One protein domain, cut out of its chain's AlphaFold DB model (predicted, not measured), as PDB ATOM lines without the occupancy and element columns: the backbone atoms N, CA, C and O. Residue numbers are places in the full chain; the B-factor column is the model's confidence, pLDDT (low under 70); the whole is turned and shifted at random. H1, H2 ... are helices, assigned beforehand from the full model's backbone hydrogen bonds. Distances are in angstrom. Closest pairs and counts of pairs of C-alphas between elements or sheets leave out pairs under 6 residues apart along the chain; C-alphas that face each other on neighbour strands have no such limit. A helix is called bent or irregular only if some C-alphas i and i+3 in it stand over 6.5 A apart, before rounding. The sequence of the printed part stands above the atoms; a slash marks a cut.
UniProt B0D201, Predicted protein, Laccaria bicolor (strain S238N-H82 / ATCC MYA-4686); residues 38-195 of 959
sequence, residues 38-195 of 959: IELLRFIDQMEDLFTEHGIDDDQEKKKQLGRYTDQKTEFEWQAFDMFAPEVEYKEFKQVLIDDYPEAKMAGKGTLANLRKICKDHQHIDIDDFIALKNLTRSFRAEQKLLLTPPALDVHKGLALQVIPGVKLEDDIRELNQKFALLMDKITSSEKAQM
ATOM      1  N   ILE A  38     424.884 220.384 441.366       79.56
ATOM      2  CA  ILE A  38     424.208 220.477 440.059       79.56
ATOM      3  C   ILE A  38     423.449 221.805 439.834       79.56
ATOM      4  O   ILE A  38     423.227 222.199 438.692       79.56
ATOM      5  N   GLU A  39     423.057 222.519 440.897       84.31
ATOM      6  CA  GLU A  39     422.371 223.818 440.806       84.31
ATOM      7  C   GLU A  39     423.334 225.011 440.638       84.31
ATOM      8  O   GLU A  39     422.869 226.130 440.418       84.31
ATOM      9  N   LEU A  40     424.658 224.787 440.681       87.50
ATOM     10  CA  LEU A  40     425.680 225.838 440.580       87.50
ATOM     11  C   LEU A  40     425.574 226.658 439.289       87.50
ATOM     12  O   LEU A  40     425.654 227.880 439.353       87.50
ATOM     13  N   LEU A  41     425.341 226.019 438.133       85.75
ATOM     14  CA  LEU A  41     425.185 226.744 436.862       85.75
ATOM     15  C   LEU A  41     424.017 227.735 436.938       85.75
ATOM     16  O   LEU A  41     424.210 228.925 436.727       85.75
ATOM     17  N   ARG A  42     422.836 227.272 437.374       87.12
ATOM     18  CA  ARG A  42     421.644 228.123 437.536       87.12
ATOM     19  C   ARG A  42     421.877 229.255 438.544       87.12
ATOM     20  O   ARG A  42     421.309 230.328 438.386       87.12
ATOM     21  N   PHE A  43     422.664 229.016 439.593       90.75
ATOM     22  CA  PHE A  43     423.040 230.055 440.552       90.75
ATOM     23  C   PHE A  43     423.961 231.110 439.921       90.75
ATOM     24  O   PHE A  43     423.711 232.299 440.095       90.75
ATOM     25  N   ILE A  44     424.977 230.694 439.158       89.81
ATOM     26  CA  ILE A  44     425.879 231.609 438.449       89.81
ATOM     27  C   ILE A  44     425.103 232.427 437.405       89.81
ATOM     28  O   ILE A  44     425.236 233.647 437.385       89.81
ATOM     29  N   ASP A  45     424.233 231.792 436.614       88.81
ATOM     30  CA  ASP A  45     423.380 232.473 435.630       88.81
ATOM     31  C   ASP A  45     422.479 233.528 436.309       88.81
ATOM     32  O   ASP A  45     422.426 234.680 435.883       88.81
ATOM     33  N   GLN A  46     421.842 233.180 437.438       88.94
ATOM     34  CA  GLN A  46     421.029 234.112 438.237       88.94
ATOM     35  C   GLN A  46     421.840 235.269 438.838       88.94
ATOM     36  O   GLN A  46     421.297 236.355 439.046       88.94
ATOM     37  N   MET A  47     423.120 235.056 439.142       90.31
ATOM     38  CA  MET A  47     424.009 236.115 439.616       90.31
ATOM     39  C   MET A  47     424.492 237.011 438.469       90.31
ATOM     40  O   MET A  47     424.612 238.214 438.673       90.31
ATOM     41  N   GLU A  48     424.679 236.483 437.260       90.56
ATOM     42  CA  GLU A  48     425.040 237.259 436.065       90.56
ATOM     43  C   GLU A  48     423.874 238.097 435.519       90.56
ATOM     44  O   GLU A  48     424.079 239.264 435.170       90.56
ATOM     45  N   ASP A  49     422.643 237.579 435.564       88.25
ATOM     46  CA  ASP A  49     421.420 238.373 435.368       88.25
ATOM     47  C   ASP A  49     421.380 239.564 436.347       88.25
ATOM     48  O   ASP A  49     421.107 240.702 435.956       88.25
ATOM     49  N   LEU A  50     421.706 239.330 437.626       87.94
ATOM     50  CA  LEU A  50     421.749 240.384 438.642       87.94
ATOM     51  C   LEU A  50     422.913 241.363 438.444       87.94
ATOM     52  O   LEU A  50     422.700 242.562 438.621       87.94
ATOM     53  N   PHE A  51     424.110 240.909 438.058       89.19
ATOM     54  CA  PHE A  51     425.225 241.800 437.710       89.19
ATOM     55  C   PHE A  51     424.833 242.725 436.548       89.19
ATOM     56  O   PHE A  51     425.136 243.920 436.591       89.19
ATOM     57  N   THR A  52     424.075 242.204 435.579       87.75
ATOM     58  CA  THR A  52     423.558 242.950 434.423       87.75
ATOM     59  C   THR A  52     422.435 243.930 434.808       87.75
ATOM     60  O   THR A  52     422.489 245.089 434.401       87.75
ATOM     61  N   GLU A  53     421.441 243.542 435.629       86.31
ATOM     62  CA  GLU A  53     420.384 244.474 436.097       86.31
ATOM     63  C   GLU A  53     420.974 245.633 436.926       86.31
ATOM     64  O   GLU A  53     420.486 246.767 436.861       86.31
ATOM     65  N   HIS A  54     422.028 245.364 437.703       83.81
ATOM     66  CA  HIS A  54     422.563 246.301 438.692       83.81
ATOM     67  C   HIS A  54     423.818 247.067 438.241       83.81
ATOM     68  O   HIS A  54     424.200 248.023 438.921       83.81
ATOM     69  N   GLY A  55     424.413 246.720 437.092       83.69
ATOM     70  CA  GLY A  55     425.584 247.398 436.520       83.69
ATOM     71  C   GLY A  55     426.877 247.121 437.291       83.69
ATOM     72  O   GLY A  55     427.568 248.056 437.698       83.69
ATOM     73  N   ILE A  56     427.164 245.845 437.562       86.31
ATOM     74  CA  ILE A  56     428.384 245.407 438.258       86.31
ATOM     75  C   ILE A  56     429.397 244.927 437.219       86.31
ATOM     76  O   ILE A  56     429.497 243.738 436.932       86.31
ATOM     77  N   ASP A  57     430.145 245.878 436.659       83.62
ATOM     78  CA  ASP A  57     431.107 245.617 435.580       83.62
ATOM     79  C   ASP A  57     432.500 245.193 436.090       83.62
ATOM     80  O   ASP A  57     433.233 244.530 435.359       83.62
ATOM     81  N   ASP A  58     432.852 245.510 437.343       88.19
ATOM     82  CA  ASP A  58     434.141 245.160 437.967       88.19
ATOM     83  C   ASP A  58     434.228 243.666 438.322       88.19
ATOM     84  O   ASP A  58     433.419 243.144 439.090       88.19
ATOM     85  N   ASP A  59     435.238 242.977 437.790       87.31
ATOM     86  CA  ASP A  59     435.392 241.527 437.941       87.31
ATOM     87  C   ASP A  59     435.671 241.076 439.375       87.31
ATOM     88  O   ASP A  59     435.163 240.036 439.803       87.31
ATOM     89  N   GLN A  60     436.430 241.849 440.152       86.88
ATOM     90  CA  GLN A  60     436.729 241.479 441.533       86.88
ATOM     91  C   GLN A  60     435.509 241.698 442.439       86.88
ATOM     92  O   GLN A  60     435.323 240.977 443.422       86.88
ATOM     93  N   GLU A  61     434.639 242.650 442.104       86.88
ATOM     94  CA  GLU A  61     433.331 242.812 442.727       86.88
ATOM     95  C   GLU A  61     432.350 241.708 442.305       86.88
ATOM     96  O   GLU A  61     431.677 241.171 443.184       86.88
ATOM     97  N   LYS A  62     432.332 241.264 441.035       88.94
ATOM     98  CA  LYS A  62     431.572 240.063 440.615       88.94
ATOM     99  C   LYS A  62     431.972 238.842 441.450       88.94
ATOM    100  O   LYS A  62     431.098 238.207 442.034       88.94
ATOM    101  N   LYS A  63     433.276 238.554 441.596       90.38
ATOM    102  CA  LYS A  63     433.778 237.433 442.426       90.38
ATOM    103  C   LYS A  63     433.355 237.551 443.898       90.38
ATOM    104  O   LYS A  63     432.856 236.581 444.471       90.38
ATOM    105  N   LYS A  64     433.505 238.735 444.510       89.06
ATOM    106  CA  LYS A  64     433.072 238.994 445.901       89.06
ATOM    107  C   LYS A  64     431.570 238.803 446.083       89.06
ATOM    108  O   LYS A  64     431.148 238.142 447.028       89.06
ATOM    109  N   GLN A  65     430.760 239.383 445.199       86.94
ATOM    110  CA  GLN A  65     429.311 239.248 445.278       86.94
ATOM    111  C   GLN A  65     428.909 237.791 445.031       86.94
ATOM    112  O   GLN A  65     428.082 237.299 445.778       86.94
ATOM    113  N   LEU A  66     429.535 237.049 444.108       88.75
ATOM    114  CA  LEU A  66     429.237 235.627 443.895       88.75
ATOM    115  C   LEU A  66     429.367 234.805 445.194       88.75
ATOM    116  O   LEU A  66     428.428 234.103 445.562       88.75
ATOM    117  N   GLY A  67     430.475 234.954 445.932       88.25
ATOM    118  CA  GLY A  67     430.674 234.275 447.223       88.25
ATOM    119  C   GLY A  67     429.671 234.697 448.306       88.25
ATOM    120  O   GLY A  67     429.184 233.861 449.066       88.25
ATOM    121  N   ARG A  68     429.281 235.977 448.328       87.62
ATOM    122  CA  ARG A  68     428.373 236.574 449.325       87.62
ATOM    123  C   ARG A  68     426.936 236.022 449.309       87.62
ATOM    124  O   ARG A  68     426.196 236.237 450.267       87.62
ATOM    125  N   TYR A  69     426.523 235.336 448.240       87.81
ATOM    126  CA  TYR A  69     425.214 234.665 448.125       87.81
ATOM    127  C   TYR A  69     425.344 233.141 448.309       87.81
ATOM    128  O   TYR A  69     424.553 232.369 447.767       87.81
ATOM    129  N   THR A  70     426.344 232.700 449.075       88.06
ATOM    130  CA  THR A  70     426.560 231.293 449.438       88.06
ATOM    131  C   THR A  70     426.701 231.119 450.953       88.06
ATOM    132  O   THR A  70     426.769 232.094 451.705       88.06
ATOM    133  N   ASP A  71     426.754 229.868 451.418       85.75
ATOM    134  CA  ASP A  71     427.202 229.552 452.777       85.75
ATOM    135  C   ASP A  71     428.598 230.139 453.048       85.75
ATOM    136  O   ASP A  71     429.514 229.959 452.250       85.75
ATOM    137  N   GLN A  72     428.818 230.698 454.243       85.50
ATOM    138  CA  GLN A  72     430.119 231.240 454.677       85.50
ATOM    139  C   GLN A  72     431.301 230.266 454.470       85.50
ATOM    140  O   GLN A  72     432.424 230.686 454.205       85.50
ATOM    141  N   LYS A  73     431.067 228.952 454.595       84.44
ATOM    142  CA  LYS A  73     432.087 227.928 454.322       84.44
ATOM    143  C   LYS A  73     432.459 227.883 452.835       84.44
ATOM    144  O   LYS A  73     433.642 227.842 452.520       84.44
ATOM    145  N   THR A  74     431.462 227.925 451.959       87.19
ATOM    146  CA  THR A  74     431.635 227.939 450.504       87.19
ATOM    147  C   THR A  74     432.293 229.241 450.043       87.19
ATOM    148  O   THR A  74     433.187 229.204 449.205       87.19
ATOM    149  N   GLU A  75     431.943 230.381 450.652       87.62
ATOM    150  CA  GLU A  75     432.621 231.662 450.416       87.62
ATOM    151  C   GLU A  75     434.133 231.565 450.700       87.62
ATOM    152  O   GLU A  75     434.938 231.974 449.863       87.62
ATOM    153  N   PHE A  76     434.539 230.971 451.831       86.25
ATOM    154  CA  PHE A  76     435.959 230.740 452.133       86.25
ATOM    155  C   PHE A  76     436.631 229.750 451.171       86.25
ATOM    156  O   PHE A  76     437.793 229.946 450.823       86.25
ATOM    157  N   GLU A  77     435.924 228.706 450.736       87.00
ATOM    158  CA  GLU A  77     436.435 227.738 449.755       87.00
ATOM    159  C   GLU A  77     436.682 228.411 448.394       87.00
ATOM    160  O   GLU A  77     437.723 228.193 447.781       87.00
ATOM    161  N   TRP A  78     435.801 229.317 447.966       88.50
ATOM    162  CA  TRP A  78     435.945 230.050 446.702       88.50
ATOM    163  C   TRP A  78     436.977 231.185 446.765       88.50
ATOM    164  O   TRP A  78     437.639 231.466 445.766       88.50
ATOM    165  N   GLN A  79     437.160 231.812 447.931       86.25
ATOM    166  CA  GLN A  79     438.236 232.784 448.171       86.25
ATOM    167  C   GLN A  79     439.633 232.139 448.232       86.25
ATOM    168  O   GLN A  79     440.630 232.856 448.153       86.25
ATOM    169  N   ALA A  80     439.721 230.811 448.371       86.81
ATOM    170  CA  ALA A  80     440.982 230.072 448.437       86.81
ATOM    171  C   ALA A  80     441.547 229.653 447.063       86.81
ATOM    172  O   ALA A  80     442.677 229.170 447.007       86.81
ATOM    173  N   PHE A  81     440.808 229.836 445.961       84.12
ATOM    174  CA  PHE A  81     441.348 229.622 444.615       84.12
ATOM    175  C   PHE A  81     442.348 230.726 444.243       84.12
ATOM    176  O   PHE A  81     442.032 231.909 444.362       84.12
ATOM    177  N   ASP A  82     443.497 230.363 443.660       78.69
ATOM    178  CA  ASP A  82     444.485 231.330 443.143       78.69
ATOM    179  C   ASP A  82     443.862 232.321 442.132       78.69
ATOM    180  O   ASP A  82     444.237 233.491 442.056       78.69
ATOM    181  N   MET A  83     442.837 231.877 441.394       81.94
ATOM    182  CA  MET A  83     442.078 232.681 440.423       81.94
ATOM    183  C   MET A  83     441.133 233.720 441.063       81.94
ATOM    184  O   MET A  83     440.546 234.546 440.360       81.94
ATOM    185  N   PHE A  84     440.997 233.734 442.394       82.44
ATOM    186  CA  PHE A  84     440.337 234.819 443.131       82.44
ATOM    187  C   PHE A  84     441.216 236.087 443.215       82.44
ATOM    188  O   PHE A  84     440.763 237.124 443.699       82.44
ATOM    189  N   ALA A  85     442.457 236.056 442.711       83.44
ATOM    190  CA  ALA A  85     443.308 237.236 442.580       83.44
ATOM    191  C   ALA A  85     442.633 238.375 441.768       83.44
ATOM    192  O   ALA A  85     441.901 238.099 440.811       83.44
ATOM    193  N   PRO A  86     442.897 239.656 442.098       79.38
ATOM    194  CA  PRO A  86     442.299 240.812 441.417       79.38
ATOM    195  C   PRO A  86     442.844 241.061 440.001       79.38
ATOM    196  O   PRO A  86     442.330 241.924 439.302       79.38
ATOM    197  N   GLU A  87     443.884 240.332 439.591       80.44
ATOM    198  CA  GLU A  87     444.521 240.430 438.269       80.44
ATOM    199  C   GLU A  87     443.915 239.452 437.237       80.44
ATOM    200  O   GLU A  87     444.266 239.507 436.064       80.44
ATOM    201  N   VAL A  88     443.013 238.560 437.669       85.62
ATOM    202  CA  VAL A  88     442.425 237.465 436.871       85.62
ATOM    203  C   VAL A  88     440.987 237.807 436.461       85.62
ATOM    204  O   VAL A  88     440.214 238.264 437.307       85.62
ATOM    205  N   GLU A  89     440.594 237.528 435.214       89.25
ATOM    206  CA  GLU A  89     439.232 237.797 434.710       89.25
ATOM    207  C   GLU A  89     438.178 236.976 435.489       89.25
ATOM    208  O   GLU A  89     438.394 235.813 435.850       89.25
ATOM    209  N   TYR A  90     436.987 237.537 435.721       87.75
ATOM    210  CA  TYR A  90     435.855 236.813 436.323       87.75
ATOM    211  C   TYR A  90     435.495 235.553 435.515       87.75
ATOM    212  O   TYR A  90     435.111 234.532 436.082       87.75
ATOM    213  N   LYS A  91     435.682 235.595 434.193       88.50
ATOM    214  CA  LYS A  91     435.470 234.485 433.256       88.50
ATOM    215  C   LYS A  91     436.409 233.298 433.486       88.50
ATOM    216  O   LYS A  91     435.954 232.156 433.427       88.50
ATOM    217  N   GLU A  92     437.686 233.543 433.772       87.75
ATOM    218  CA  GLU A  92     438.662 232.485 434.078       87.75
ATOM    219  C   GLU A  92     438.352 231.853 435.439       87.75
ATOM    220  O   GLU A  92     438.280 230.629 435.563       87.75
ATOM    221  N   PHE A  93     438.029 232.689 436.434       88.44
ATOM    222  CA  PHE A  93     437.520 232.233 437.728       88.44
ATOM    223  C   PHE A  93     436.239 231.386 437.583       88.44
ATOM    224  O   PHE A  93     436.165 230.306 438.164       88.44
ATOM    225  N   LYS A  94     435.265 231.806 436.760       89.88
ATOM    226  CA  LYS A  94     434.039 231.039 436.462       89.88
ATOM    227  C   LYS A  94     434.346 229.669 435.853       89.88
ATOM    228  O   LYS A  94     433.685 228.697 436.213       89.88
ATOM    229  N   GLN A  95     435.325 229.568 434.951       86.88
ATOM    230  CA  GLN A  95     435.708 228.281 434.361       86.88
ATOM    231  C   GLN A  95     436.326 227.341 435.400       86.88
ATOM    232  O   GLN A  95     435.871 226.206 435.515       86.88
ATOM    233  N   VAL A  96     437.293 227.812 436.194       88.00
ATOM    234  CA  VAL A  96     437.917 227.001 437.258       88.00
ATOM    235  C   VAL A  96     436.898 226.600 438.328       88.00
ATOM    236  O   VAL A  96     436.879 225.447 438.750       88.00
ATOM    237  N   LEU A  97     435.984 227.504 438.693       88.38
ATOM    238  CA  LEU A  97     434.898 227.226 439.631       88.38
ATOM    239  C   LEU A  97     433.937 226.142 439.113       88.38
ATOM    240  O   LEU A  97     433.566 225.246 439.862       88.38
ATOM    241  N   ILE A  98     433.537 226.188 437.838       87.25
ATOM    242  CA  ILE A  98     432.695 225.137 437.236       87.25
ATOM    243  C   ILE A  98     433.459 223.807 437.138       87.25
ATOM    244  O   ILE A  98     432.843 222.746 437.237       87.25
ATOM    245  N   ASP A  99     434.778 223.853 436.958       85.44
ATOM    246  CA  ASP A  99     435.622 222.668 436.813       85.44
ATOM    247  C   ASP A  99     435.897 221.917 438.125       85.44
ATOM    248  O   ASP A  99     436.030 220.692 438.082       85.44
ATOM    249  N   ASP A 100     435.918 222.611 439.269       86.69
ATOM    250  CA  ASP A 100     436.082 222.009 440.604       86.69
ATOM    251  C   ASP A 100     434.827 221.241 441.080       86.69
ATOM    252  O   ASP A 100     434.933 220.256 441.809       86.69
ATOM    253  N   TYR A 101     433.634 221.622 440.601       86.31
ATOM    254  CA  TYR A 101     432.372 220.916 440.873       86.31
ATOM    255  C   TYR A 101     431.979 219.994 439.697       86.31
ATOM    256  O   TYR A 101     431.264 220.425 438.784       86.31
ATOM    257  N   PRO A 102     432.364 218.701 439.686       76.69
ATOM    258  CA  PRO A 102     432.125 217.818 438.543       76.69
ATOM    259  C   PRO A 102     430.635 217.612 438.229       76.69
ATOM    260  O   PRO A 102     430.271 217.486 437.059       76.69
ATOM    261  N   GLU A 103     429.745 217.636 439.226       75.38
ATOM    262  CA  GLU A 103     428.293 217.603 439.010       75.38
ATOM    263  C   GLU A 103     427.779 218.853 438.282       75.38
ATOM    264  O   GLU A 103     426.856 218.742 437.479       75.38
ATOM    265  N   ALA A 104     428.384 220.024 438.517       77.88
ATOM    266  CA  ALA A 104     428.076 221.254 437.791       77.88
ATOM    267  C   ALA A 104     428.646 221.209 436.367       77.88
ATOM    268  O   ALA A 104     427.934 221.494 435.407       77.88
ATOM    269  N   LYS A 105     429.895 220.750 436.203       75.50
ATOM    270  CA  LYS A 105     430.523 220.540 434.888       75.50
ATOM    271  C   LYS A 105     429.740 219.566 434.002       75.50
ATOM    272  O   LYS A 105     429.784 219.704 432.777       75.50
ATOM    273  N   MET A 106     429.043 218.591 434.592       67.44
ATOM    274  CA  MET A 106     428.181 217.623 433.898       67.44
ATOM    275  C   MET A 106     426.700 218.038 433.815       67.44
ATOM    276  O   MET A 106     425.950 217.448 433.029       67.44
ATOM    277  N   ALA A 107     426.266 219.054 434.566       65.81
ATOM    278  CA  ALA A 107     424.916 219.600 434.463       65.81
ATOM    279  C   ALA A 107     424.648 220.078 433.023       65.81
ATOM    280  O   ALA A 107     425.512 220.650 432.360       65.81
ATOM    281  N   GLY A 108     423.460 219.776 432.496       63.25
ATOM    282  CA  GLY A 108     423.105 220.107 431.111       63.25
ATOM    283  C   GLY A 108     423.778 219.255 430.020       63.25
ATOM    284  O   GLY A 108     423.428 219.421 428.858       63.25
ATOM    285  N   LYS A 109     424.687 218.323 430.348       65.12
ATOM    286  CA  LYS A 109     425.340 217.434 429.354       65.12
ATOM    287  C   LYS A 109     424.758 216.019 429.312       65.12
ATOM    288  O   LYS A 109     424.898 215.336 428.305       65.12
ATOM    289  N   GLY A 110     424.043 215.622 430.367       65.31
ATOM    290  CA  GLY A 110     423.412 214.310 430.497       65.31
ATOM    291  C   GLY A 110     424.426 213.224 430.843       65.31
ATOM    292  O   GLY A 110     425.524 213.190 430.293       65.31
ATOM    293  N   THR A 111     424.097 212.328 431.774       67.56
ATOM    294  CA  THR A 111     425.032 211.267 432.176       67.56
ATOM    295  C   THR A 111     424.347 209.935 432.431       67.56
ATOM    296  O   THR A 111     423.270 209.842 433.015       67.56
ATOM    297  N   LEU A 112     425.041 208.852 432.085       65.38
ATOM    298  CA  LEU A 112     424.591 207.490 432.385       65.38
ATOM    299  C   LEU A 112     424.525 207.207 433.887       65.38
ATOM    300  O   LEU A 112     423.742 206.365 434.318       65.38
ATOM    301  N   ALA A 113     425.344 207.900 434.684       68.00
ATOM    302  CA  ALA A 113     425.284 207.832 436.136       68.00
ATOM    303  C   ALA A 113     423.951 208.396 436.650       68.00
ATOM    304  O   ALA A 113     423.266 207.715 437.414       68.00
ATOM    305  N   ASN A 114     423.539 209.578 436.174       71.94
ATOM    306  CA  ASN A 114     422.265 210.175 436.567       71.94
ATOM    307  C   ASN A 114     421.065 209.419 435.971       71.94
ATOM    308  O   ASN A 114     420.091 209.181 436.676       71.94
ATOM    309  N   LEU A 115     421.159 208.920 434.733       71.44
ATOM    310  CA  LEU A 115     420.121 208.076 434.126       71.44
ATOM    311  C   LEU A 115     419.891 206.781 434.932       71.44
ATOM    312  O   LEU A 115     418.756 206.455 435.277       71.44
ATOM    313  N   ARG A 116     420.969 206.074 435.314       70.25
ATOM    314  CA  ARG A 116     420.898 204.891 436.195       70.25
ATOM    315  C   ARG A 116     420.356 205.239 437.581       70.25
ATOM    316  O   ARG A 116     419.606 204.443 438.138       70.25
ATOM    317  N   LYS A 117     420.711 206.408 438.126       76.81
ATOM    318  CA  LYS A 117     420.165 206.906 439.393       76.81
ATOM    319  C   LYS A 117     418.654 207.127 439.286       76.81
ATOM    320  O   LYS A 117     417.926 206.551 440.079       76.81
ATOM    321  N   ILE A 118     418.171 207.832 438.262       75.75
ATOM    322  CA  ILE A 118     416.735 208.041 438.008       75.75
ATOM    323  C   ILE A 118     415.990 206.702 437.911       75.75
ATOM    324  O   ILE A 118     414.951 206.547 438.549       75.75
ATOM    325  N   CYS A 119     416.522 205.716 437.181       73.44
ATOM    326  CA  CYS A 119     415.913 204.384 437.095       73.44
ATOM    327  C   CYS A 119     415.918 203.616 438.431       73.44
ATOM    328  O   CYS A 119     415.008 202.826 438.673       73.44
ATOM    329  N   LYS A 120     416.912 203.839 439.300       73.81
ATOM    330  CA  LYS A 120     417.003 203.226 440.635       73.81
ATOM    331  C   LYS A 120     416.068 203.898 441.648       73.81
ATOM    332  O   LYS A 120     415.382 203.214 442.400       73.81
ATOM    333  N   ASP A 121     416.002 205.225 441.633       74.50
ATOM    334  CA  ASP A 121     415.144 206.025 442.512       74.50
ATOM    335  C   ASP A 121     413.644 205.790 442.207       74.50
ATOM    336  O   ASP A 121     412.792 206.012 443.063       74.50
ATOM    337  N   HIS A 122     413.326 205.271 441.014       70.81
ATOM    338  CA  HIS A 122     411.978 204.920 440.548       70.81
ATOM    339  C   HIS A 122     411.787 203.403 440.303       70.81
ATOM    340  O   HIS A 122     410.924 202.997 439.528       70.81
ATOM    341  N   GLN A 123     412.588 202.541 440.943       59.16
ATOM    342  CA  GLN A 123     412.650 201.099 440.639       59.16
ATOM    343  C   GLN A 123     411.384 200.291 441.014       59.16
ATOM    344  O   GLN A 123     411.250 199.137 440.605       59.16
ATOM    345  N   HIS A 124     410.447 200.889 441.760       66.44
ATOM    346  CA  HIS A 124     409.208 200.261 442.242       66.44
ATOM    347  C   HIS A 124     407.978 201.174 442.070       66.44
ATOM    348  O   HIS A 124     407.241 201.419 443.020       66.44
ATOM    349  N   ILE A 125     407.768 201.703 440.861       70.38
ATOM    350  CA  ILE A 125     406.507 202.374 440.500       70.38
ATOM    351  C   ILE A 125     405.427 201.316 440.245       70.38
ATOM    352  O   ILE A 125     405.617 200.435 439.405       70.38
ATOM    353  N   ASP A 126     404.295 201.432 440.939       55.16
ATOM    354  CA  ASP A 126     403.077 200.680 440.625       55.16
ATOM    355  C   ASP A 126     402.334 201.333 439.445       55.16
ATOM    356  O   ASP A 126     402.421 202.545 439.237       55.16
ATOM    357  N   ILE A 127     401.589 200.546 438.669       58.53
ATOM    358  CA  ILE A 127     400.901 200.996 437.445       58.53
ATOM    359  C   ILE A 127     399.865 202.090 437.761       58.53
ATOM    360  O   ILE A 127     399.662 202.997 436.949       58.53
ATOM    361  N   ASP A 128     399.270 202.040 438.954       56.16
ATOM    362  CA  ASP A 128     398.301 203.026 439.437       56.16
ATOM    363  C   ASP A 128     398.948 204.307 440.019       56.16
ATOM    364  O   ASP A 128     398.262 205.327 440.135       56.16
ATOM    365  N   ASP A 129     400.261 204.334 440.322       70.38
ATOM    366  CA  ASP A 129     400.958 205.573 440.729       70.38
ATOM    367  C   ASP A 129     401.352 206.419 439.510       70.38
ATOM    368  O   ASP A 129     402.517 206.616 439.144       70.38
ATOM    369  N   PHE A 130     400.316 206.993 438.906       60.97
ATOM    370  CA  PHE A 130     400.401 207.965 437.827       60.97
ATOM    371  C   PHE A 130     401.328 209.154 438.148       60.97
ATOM    372  O   PHE A 130     401.925 209.733 437.237       60.97
ATOM    373  N   ILE A 131     401.479 209.539 439.421       69.50
ATOM    374  CA  ILE A 131     402.273 210.710 439.815       69.50
ATOM    375  C   ILE A 131     403.764 210.369 439.751       69.50
ATOM    376  O   ILE A 131     404.515 211.070 439.062       69.50
ATOM    377  N   ALA A 132     404.194 209.282 440.395       69.19
ATOM    378  CA  ALA A 132     405.568 208.793 440.298       69.19
ATOM    379  C   ALA A 132     405.931 208.439 438.849       69.19
ATOM    380  O   ALA A 132     407.006 208.806 438.369       69.19
ATOM    381  N   LEU A 133     404.998 207.835 438.111       67.06
ATOM    382  CA  LEU A 133     405.154 207.488 436.701       67.06
ATOM    383  C   LEU A 133     405.389 208.722 435.817       67.06
ATOM    384  O   LEU A 133     406.373 208.777 435.076       67.06
ATOM    385  N   LYS A 134     404.580 209.783 435.956       74.31
ATOM    386  CA  LYS A 134     404.827 211.055 435.253       74.31
ATOM    387  C   LYS A 134     406.107 211.756 435.733       74.31
ATOM    388  O   LYS A 134     406.681 212.526 434.960       74.31
ATOM    389  N   ASN A 135     406.557 211.553 436.974       74.12
ATOM    390  CA  ASN A 135     407.809 212.125 437.495       74.12
ATOM    391  C   ASN A 135     409.045 211.448 436.879       74.12
ATOM    392  O   ASN A 135     409.937 212.151 436.387       74.12
ATOM    393  N   LEU A 136     409.043 210.113 436.793       77.19
ATOM    394  CA  LEU A 136     410.012 209.346 436.010       77.19
ATOM    395  C   LEU A 136     410.008 209.821 434.550       77.19
ATOM    396  O   LEU A 136     411.058 210.165 434.016       77.19
ATOM    397  N   THR A 137     408.833 209.959 433.926       72.44
ATOM    398  CA  THR A 137     408.712 210.445 432.542       72.44
ATOM    399  C   THR A 137     409.398 211.788 432.298       72.44
ATOM    400  O   THR A 137     410.069 211.951 431.278       72.44
ATOM    401  N   ARG A 138     409.237 212.768 433.198       78.50
ATOM    402  CA  ARG A 138     409.835 214.102 433.016       78.50
ATOM    403  C   ARG A 138     411.345 214.095 433.259       78.50
ATOM    404  O   ARG A 138     412.072 214.696 432.474       78.50
ATOM    405  N   SER A 139     411.808 213.406 434.302       75.19
ATOM    406  CA  SER A 139     413.235 213.328 434.651       75.19
ATOM    407  C   SER A 139     414.038 212.504 433.638       75.19
ATOM    408  O   SER A 139     415.057 212.976 433.136       75.19
ATOM    409  N   PHE A 140     413.537 211.330 433.248       78.00
ATOM    410  CA  PHE A 140     414.167 210.465 432.250       78.00
ATOM    411  C   PHE A 140     414.297 211.158 430.888       78.00
ATOM    412  O   PHE A 140     415.384 211.209 430.314       78.00
ATOM    413  N   ARG A 141     413.207 211.760 430.385       73.50
ATOM    414  CA  ARG A 141     413.200 212.455 429.086       73.50
ATOM    415  C   ARG A 141     414.099 213.697 429.068       73.50
ATOM    416  O   ARG A 141     414.576 214.075 427.999       73.50
ATOM    417  N   ALA A 142     414.335 214.327 430.223       76.25
ATOM    418  CA  ALA A 142     415.304 215.412 430.340       76.25
ATOM    419  C   ALA A 142     416.731 214.890 430.103       76.25
ATOM    420  O   ALA A 142     417.343 215.282 429.114       76.25
ATOM    421  N   GLU A 143     417.219 213.947 430.919       73.94
ATOM    422  CA  GLU A 143     418.559 213.345 430.761       73.94
ATOM    423  C   GLU A 143     418.776 212.734 429.368       73.94
ATOM    424  O   GLU A 143     419.807 212.978 428.740       73.94
ATOM    425  N   GLN A 144     417.780 212.010 428.843       73.50
ATOM    426  CA  GLN A 144     417.795 211.442 427.491       73.50
ATOM    427  C   GLN A 144     418.074 212.510 426.419       73.50
ATOM    428  O   GLN A 144     418.854 212.266 425.500       73.50
ATOM    429  N   LYS A 145     417.461 213.700 426.519       73.25
ATOM    430  CA  LYS A 145     417.677 214.788 425.552       73.25
ATOM    431  C   LYS A 145     419.098 215.353 425.644       73.25
ATOM    432  O   LYS A 145     419.690 215.662 424.611       73.25
ATOM    433  N   LEU A 146     419.640 215.481 426.854       72.25
ATOM    434  CA  LEU A 146     420.990 216.010 427.066       72.25
ATOM    435  C   LEU A 146     422.047 215.052 426.486       72.25
ATOM    436  O   LEU A 146     422.871 215.483 425.686       72.25
ATOM    437  N   LEU A 147     421.922 213.743 426.753       67.50
ATOM    438  CA  LEU A 147     422.778 212.687 426.181       67.50
ATOM    439  C   LEU A 147     422.790 212.663 424.637       67.50
ATOM    440  O   LEU A 147     423.773 212.240 424.033       67.50
ATOM    441  N   LEU A 148     421.703 213.104 423.996       64.38
ATOM    442  CA  LEU A 148     421.562 213.175 422.535       64.38
ATOM    443  C   LEU A 148     422.093 214.486 421.919       64.38
ATOM    444  O   LEU A 148     422.021 214.654 420.703       64.38
ATOM    445  N   THR A 149     422.609 215.417 422.725       59.28
ATOM    446  CA  THR A 149     423.095 216.724 422.257       59.28
ATOM    447  C   THR A 149     424.629 216.711 422.134       59.28
ATOM    448  O   THR A 149     425.312 216.424 423.120       59.28
ATOM    449  N   PRO A 150     425.233 217.010 420.964       41.66
ATOM    450  CA  PRO A 150     426.686 217.165 420.868       41.66
ATOM    451  C   PRO A 150     427.137 218.346 421.756       41.66
ATOM    452  O   PRO A 150     426.449 219.367 421.782       41.66
ATOM    453  N   PRO A 151     428.246 218.236 422.514       48.53
ATOM    454  CA  PRO A 151     429.348 217.280 422.355       48.53
ATOM    455  C   PRO A 151     429.220 215.958 423.138       48.53
ATOM    456  O   PRO A 151     430.151 215.153 423.087       48.53
ATOM    457  N   ALA A 152     428.115 215.689 423.852       49.34
ATOM    458  CA  ALA A 152     427.977 214.456 424.643       49.34
ATOM    459  C   ALA A 152     428.147 213.198 423.770       49.34
ATOM    460  O   ALA A 152     428.869 212.276 424.146       49.34
ATOM    461  N   LEU A 153     427.583 213.224 422.558       49.31
ATOM    462  CA  LEU A 153     427.753 212.195 421.528       49.31
ATOM    463  C   LEU A 153     429.222 211.827 421.257       49.31
ATOM    464  O   LEU A 153     429.527 210.646 421.128       49.31
ATOM    465  N   ASP A 154     430.139 212.792 421.190       43.47
ATOM    466  CA  ASP A 154     431.531 212.533 420.795       43.47
ATOM    467  C   ASP A 154     432.442 212.233 421.990       43.47
ATOM    468  O   ASP A 154     433.314 211.367 421.898       43.47
ATOM    469  N   VAL A 155     432.171 212.830 423.157       47.06
ATOM    470  CA  VAL A 155     432.835 212.453 424.419       47.06
ATOM    471  C   VAL A 155     432.480 211.012 424.813       47.06
ATOM    472  O   VAL A 155     433.357 210.250 425.223       47.06
ATOM    473  N   HIS A 156     431.221 210.596 424.632       45.84
ATOM    474  CA  HIS A 156     430.806 209.218 424.900       45.84
ATOM    475  C   HIS A 156     431.339 208.217 423.860       45.84
ATOM    476  O   HIS A 156     431.737 207.126 424.266       45.84
ATOM    477  N   LYS A 157     431.454 208.576 422.569       40.72
ATOM    478  CA  LYS A 157     432.191 207.758 421.578       40.72
ATOM    479  C   LYS A 157     433.661 207.577 421.977       40.72
ATOM    480  O   LYS A 157     434.162 206.455 421.956       40.72
ATOM    481  N   GLY A 158     434.334 208.660 422.376       34.12
ATOM    482  CA  GLY A 158     435.742 208.639 422.783       34.12
ATOM    483  C   GLY A 158     436.005 207.743 423.997       34.12
ATOM    484  O   GLY A 158     436.873 206.875 423.948       34.12
ATOM    485  N   LEU A 159     435.213 207.888 425.065       38.72
ATOM    486  CA  LEU A 159     435.365 207.074 426.278       38.72
ATOM    487  C   LEU A 159     434.935 205.608 426.084       38.72
ATOM    488  O   LEU A 159     435.554 204.711 426.664       38.72
ATOM    489  N   ALA A 160     433.929 205.336 425.244       31.86
ATOM    490  CA  ALA A 160     433.524 203.967 424.908       31.86
ATOM    491  C   ALA A 160     434.641 203.180 424.197       31.86
ATOM    492  O   ALA A 160     434.779 201.978 424.416       31.86
ATOM    493  N   LEU A 161     435.480 203.859 423.409       36.38
ATOM    494  CA  LEU A 161     436.615 203.261 422.698       36.38
ATOM    495  C   LEU A 161     437.801 202.867 423.597       36.38
ATOM    496  O   LEU A 161     438.681 202.149 423.124       36.38
ATOM    497  N   GLN A 162     437.852 203.313 424.861       35.22
ATOM    498  CA  GLN A 162     439.068 203.195 425.682       35.22
ATOM    499  C   GLN A 162     438.901 202.513 427.053       35.22
ATOM    500  O   GLN A 162     439.914 202.185 427.669       35.22
ATOM    501  N   VAL A 163     437.673 202.267 427.543       31.89
ATOM    502  CA  VAL A 163     437.462 201.751 428.921       31.89
ATOM    503  C   VAL A 163     436.716 200.409 429.013       31.89
ATOM    504  O   VAL A 163     437.057 199.613 429.886       31.89
ATOM    505  N   ILE A 164     435.732 200.105 428.150       28.25
ATOM    506  CA  ILE A 164     435.001 198.816 428.190       28.25
ATOM    507  C   ILE A 164     434.691 198.302 426.771       28.25
ATOM    508  O   ILE A 164     433.780 198.828 426.127       28.25
ATOM    509  N   PRO A 165     435.348 197.230 426.287       29.20
ATOM    510  CA  PRO A 165     434.932 196.564 425.057       29.20
ATOM    511  C   PRO A 165     433.647 195.753 425.302       29.20
ATOM    512  O   PRO A 165     433.673 194.752 426.015       29.20
ATOM    513  N   GLY A 166     432.527 196.172 424.704       34.47
ATOM    514  CA  GLY A 166     431.302 195.357 424.613       34.47
ATOM    515  C   GLY A 166     429.967 196.085 424.811       34.47
ATOM    516  O   GLY A 166     428.944 195.579 424.366       34.47
ATOM    517  N   VAL A 167     429.939 197.273 425.425       34.72
ATOM    518  CA  VAL A 167     428.670 197.980 425.710       34.72
ATOM    519  C   VAL A 167     428.314 198.946 424.577       34.72
ATOM    520  O   VAL A 167     428.769 200.091 424.557       34.72
ATOM    521  N   LYS A 168     427.465 198.505 423.637       46.25
ATOM    522  CA  LYS A 168     426.836 199.391 422.641       46.25
ATOM    523  C   LYS A 168     425.729 200.217 423.293       46.25
ATOM    524  O   LYS A 168     424.543 199.922 423.186       46.25
ATOM    525  N   LEU A 169     426.147 201.297 423.938       44.16
ATOM    526  CA  LEU A 169     425.282 202.230 424.655       44.16
ATOM    527  C   LEU A 169     424.090 202.750 423.827       44.16
ATOM    528  O   LEU A 169     423.018 203.006 424.368       44.16
ATOM    529  N   GLU A 170     424.270 202.903 422.516       44.66
ATOM    530  CA  GLU A 170     423.226 203.339 421.582       44.66
ATOM    531  C   GLU A 170     422.096 202.307 421.424       44.66
ATOM    532  O   GLU A 170     420.942 202.691 421.221       44.66
ATOM    533  N   ASP A 171     422.401 201.011 421.545       49.00
ATOM    534  CA  ASP A 171     421.409 199.936 421.505       49.00
ATOM    535  C   ASP A 171     420.609 199.897 422.819       49.00
ATOM    536  O   ASP A 171     419.379 199.920 422.767       49.00
ATOM    537  N   ASP A 172     421.286 199.976 423.976       45.50
ATOM    538  CA  ASP A 172     420.655 200.082 425.305       45.50
ATOM    539  C   ASP A 172     419.717 201.299 425.395       45.50
ATOM    540  O   ASP A 172     418.562 201.189 425.814       45.50
ATOM    541  N   ILE A 173     420.195 202.478 424.972       48.16
ATOM    542  CA  ILE A 173     419.401 203.714 424.960       48.16
ATOM    543  C   ILE A 173     418.215 203.574 423.999       48.16
ATOM    544  O   ILE A 173     417.112 204.003 424.334       48.16
ATOM    545  N   ARG A 174     418.389 202.957 422.822       50.75
ATOM    546  CA  ARG A 174     417.293 202.755 421.864       50.75
ATOM    547  C   ARG A 174     416.227 201.801 422.405       50.75
ATOM    548  O   ARG A 174     415.044 202.119 422.298       50.75
ATOM    549  N   GLU A 175     416.617 200.686 423.016       51.38
ATOM    550  CA  GLU A 175     415.684 199.736 423.631       51.38
ATOM    551  C   GLU A 175     414.939 200.368 424.818       51.38
ATOM    552  O   GLU A 175     413.720 200.228 424.940       51.38
ATOM    553  N   LEU A 176     415.646 201.127 425.660       47.66
ATOM    554  CA  LEU A 176     415.051 201.830 426.793       47.66
ATOM    555  C   LEU A 176     414.077 202.926 426.333       47.66
ATOM    556  O   LEU A 176     412.978 203.028 426.875       47.66
ATOM    557  N   ASN A 177     414.411 203.667 425.271       50.47
ATOM    558  CA  ASN A 177     413.507 204.626 424.629       50.47
ATOM    559  C   ASN A 177     412.263 203.942 424.033       50.47
ATOM    560  O   ASN A 177     411.172 204.507 424.090       50.47
ATOM    561  N   GLN A 178     412.401 202.730 423.490       57.53
ATOM    562  CA  GLN A 178     411.292 201.964 422.914       57.53
ATOM    563  C   GLN A 178     410.355 201.416 424.005       57.53
ATOM    564  O   GLN A 178     409.138 201.580 423.912       57.53
ATOM    565  N   LYS A 179     410.909 200.873 425.098       52.59
ATOM    566  CA  LYS A 179     410.157 200.498 426.311       52.59
ATOM    567  C   LYS A 179     409.446 201.704 426.934       52.59
ATOM    568  O   LYS A 179     408.288 201.600 427.331       52.59
ATOM    569  N   PHE A 180     410.108 202.858 426.969       53.59
ATOM    570  CA  PHE A 180     409.551 204.110 427.476       53.59
ATOM    571  C   PHE A 180     408.433 204.676 426.584       53.59
ATOM    572  O   PHE A 180     407.437 205.174 427.103       53.59
ATOM    573  N   ALA A 181     408.547 204.557 425.258       58.78
ATOM    574  CA  ALA A 181     407.478 204.923 424.329       58.78
ATOM    575  C   ALA A 181     406.224 204.056 424.538       58.78
ATOM    576  O   ALA A 181     405.129 204.597 424.656       58.78
ATOM    577  N   LEU A 182     406.389 202.735 424.684       63.00
ATOM    578  CA  LEU A 182     405.291 201.807 424.994       63.00
ATOM    579  C   LEU A 182     404.646 202.099 426.361       63.00
ATOM    580  O   LEU A 182     403.427 202.033 426.497       63.00
ATOM    581  N   LEU A 183     405.447 202.461 427.368       53.03
ATOM    582  CA  LEU A 183     404.953 202.890 428.679       53.03
ATOM    583  C   LEU A 183     404.132 204.187 428.567       53.03
ATOM    584  O   LEU A 183     403.034 204.274 429.108       53.03
ATOM    585  N   MET A 184     404.627 205.172 427.814       54.66
ATOM    586  CA  MET A 184     403.928 206.434 427.551       54.66
ATOM    587  C   MET A 184     402.631 206.260 426.763       54.66
ATOM    588  O   MET A 184     401.652 206.946 427.064       54.66
ATOM    589  N   ASP A 185     402.593 205.345 425.798       68.38
ATOM    590  CA  ASP A 185     401.377 205.051 425.043       68.38
ATOM    591  C   ASP A 185     400.337 204.336 425.919       68.38
ATOM    592  O   ASP A 185     399.177 204.737 425.933       68.38
ATOM    593  N   LYS A 186     400.756 203.399 426.786       60.91
ATOM    594  CA  LYS A 186     399.873 202.774 427.794       60.91
ATOM    595  C   LYS A 186     399.318 203.763 428.824       60.91
ATOM    596  O   LYS A 186     398.165 203.632 429.227       60.91
ATOM    597  N   ILE A 187     400.085 204.782 429.216       58.75
ATOM    598  CA  ILE A 187     399.574 205.885 430.050       58.75
ATOM    599  C   ILE A 187     398.575 206.744 429.263       58.75
ATOM    600  O   ILE A 187     397.554 207.164 429.796       58.75
ATOM    601  N   THR A 188     398.845 207.007 427.985       67.25
ATOM    602  CA  THR A 188     397.964 207.832 427.143       67.25
ATOM    603  C   THR A 188     396.664 207.088 426.803       67.25
ATOM    604  O   THR A 188     395.595 207.699 426.736       67.25
ATOM    605  N   SER A 189     396.711 205.762 426.648       64.56
ATOM    606  CA  SER A 189     395.530 204.923 426.454       64.56
ATOM    607  C   SER A 189     394.726 204.753 427.746       64.56
ATOM    608  O   SER A 189     393.498 204.814 427.679       64.56
ATOM    609  N   SER A 190     395.366 204.660 428.922       59.25
ATOM    610  CA  SER A 190     394.660 204.640 430.211       59.25
ATOM    611  C   SER A 190     394.018 205.993 430.548       59.25
ATOM    612  O   SER A 190     392.846 206.018 430.917       59.25
ATOM    613  N   GLU A 191     394.693 207.122 430.298       65.50
ATOM    614  CA  GLU A 191     394.098 208.471 430.349       65.50
ATOM    615  C   GLU A 191     392.867 208.572 429.434       65.50
ATOM    616  O   GLU A 191     391.797 209.022 429.850       65.50
ATOM    617  N   LYS A 192     392.992 208.110 428.184       72.44
ATOM    618  CA  LYS A 192     391.910 208.124 427.189       72.44
ATOM    619  C   LYS A 192     390.748 207.200 427.576       72.44
ATOM    620  O   LYS A 192     389.599 207.554 427.315       72.44
ATOM    621  N   ALA A 193     391.021 206.063 428.216       71.06
ATOM    622  CA  ALA A 193     390.015 205.136 428.733       71.06
ATOM    623  C   ALA A 193     389.288 205.689 429.971       71.06
ATOM    624  O   ALA A 193     388.065 205.611 430.051       71.06
ATOM    625  N   GLN A 194     390.006 206.318 430.907       70.69
ATOM    626  CA  GLN A 194     389.398 206.999 432.055       70.69
ATOM    627  C   GLN A 194     388.527 208.181 431.597       70.69
ATOM    628  O   GLN A 194     387.388 208.327 432.042       70.69
ATOM    629  N   MET A 195     389.014 208.980 430.641       71.12
ATOM    630  CA  MET A 195     388.250 210.080 430.046       71.12
ATOM    631  C   MET A 195     387.024 209.597 429.263       71.12
ATOM    632  O   MET A 195     385.966 210.221 429.363       71.12
TER     633      MET A 195
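Overview. This is residues 38 to 195 of the 959 residues of the protein "Predicted protein" of Laccaria bicolor (strain S238N-H82 / ATCC MYA-4686) (UniProt B0D201). Two lobes of helices are joined by the link of residues 107 to 111. In one lobe the longest helix, H9, passes the hairpin of H6 and H7 as one side of a loose frame; H8 leads away from the end of H7, and residues 161 to 167 stick out where the chain turns back. In the other lobe H1 and H4 run opposite ways at a small angle, the hairpin of H2 and H3 packs on them through H2, which touches both, and short H5 lies where H1 begins and H4 ends, towards the link. The printed part has 158 residues with nine named helices, H1 to H9 in order, and no named strand: the class is all helix. The whole is loose, with a radius of gyration of the C-alphas of 21.0 A and spans of 62 by 45 by 26 A.

Along the chain. Find C-alpha 169 at (425.282, 202.230, 424.655); from there H9 runs 38.2 A to C-alpha 195 at (388.250, 210.080, 430.046). Before it come H8, residues 152 to 163, 16.4 A; H7, residues 130 to 147, 25.7 A; and H6, residues 112 to 121. H8 is neither bent nor irregular, but only just: C-alphas 160 and 163 are 6.0 A apart. In the other lobe, start at C-alpha 38 (424.208, 220.477, 440.059), where H1 begins and runs 25.9 A to residue 54; it is irregular, with C-alphas 38 and 41 7.1 A apart. Then come H2, residues 59 to 68, H3, residues 72 to 79, H4, residues 90 to 100, 15.4 A, and H5, residues 102 to 106.

Arrangement. H9 is close to H7 but not clearly touching: the closest C-alphas, of Thr 137 and Met 184, are 8.0 A apart. H8 and H9 are near each other, with 5 pairs of C-alphas within 10 A. H7 touches H6 with residues 136 to 144 alone, closest at Leu 115 and Glu 143, C-alphas 6.4 A apart; this hairpin has a shallow tilt of 4 degrees, opposite ways. H7 and H8 are about perpendicular at 80 degrees. Across the link, H5 touches residues 38 to 41 of H1, the C-alphas of Ile 38 and Ala 104 being the closest at 4.6 A. H2 touches H4, closest at the C-alphas of Asp 59 and Tyr 90, 5.0 A, and forms a hairpin with H3. In H2 to H7 and H9 every O i to N i+4 pair is within hydrogen-bond range; in H1 12 of 13 are, in H8 7 of 8.

Size, cuts and confidence. The C-alphas farthest apart, of Glu 87 and Ala 193, are 65.6 A apart. The printed part has no cut and no long link. The mean pLDDT of the printed part is 70.9; residues 147 to 191 are among those under 70.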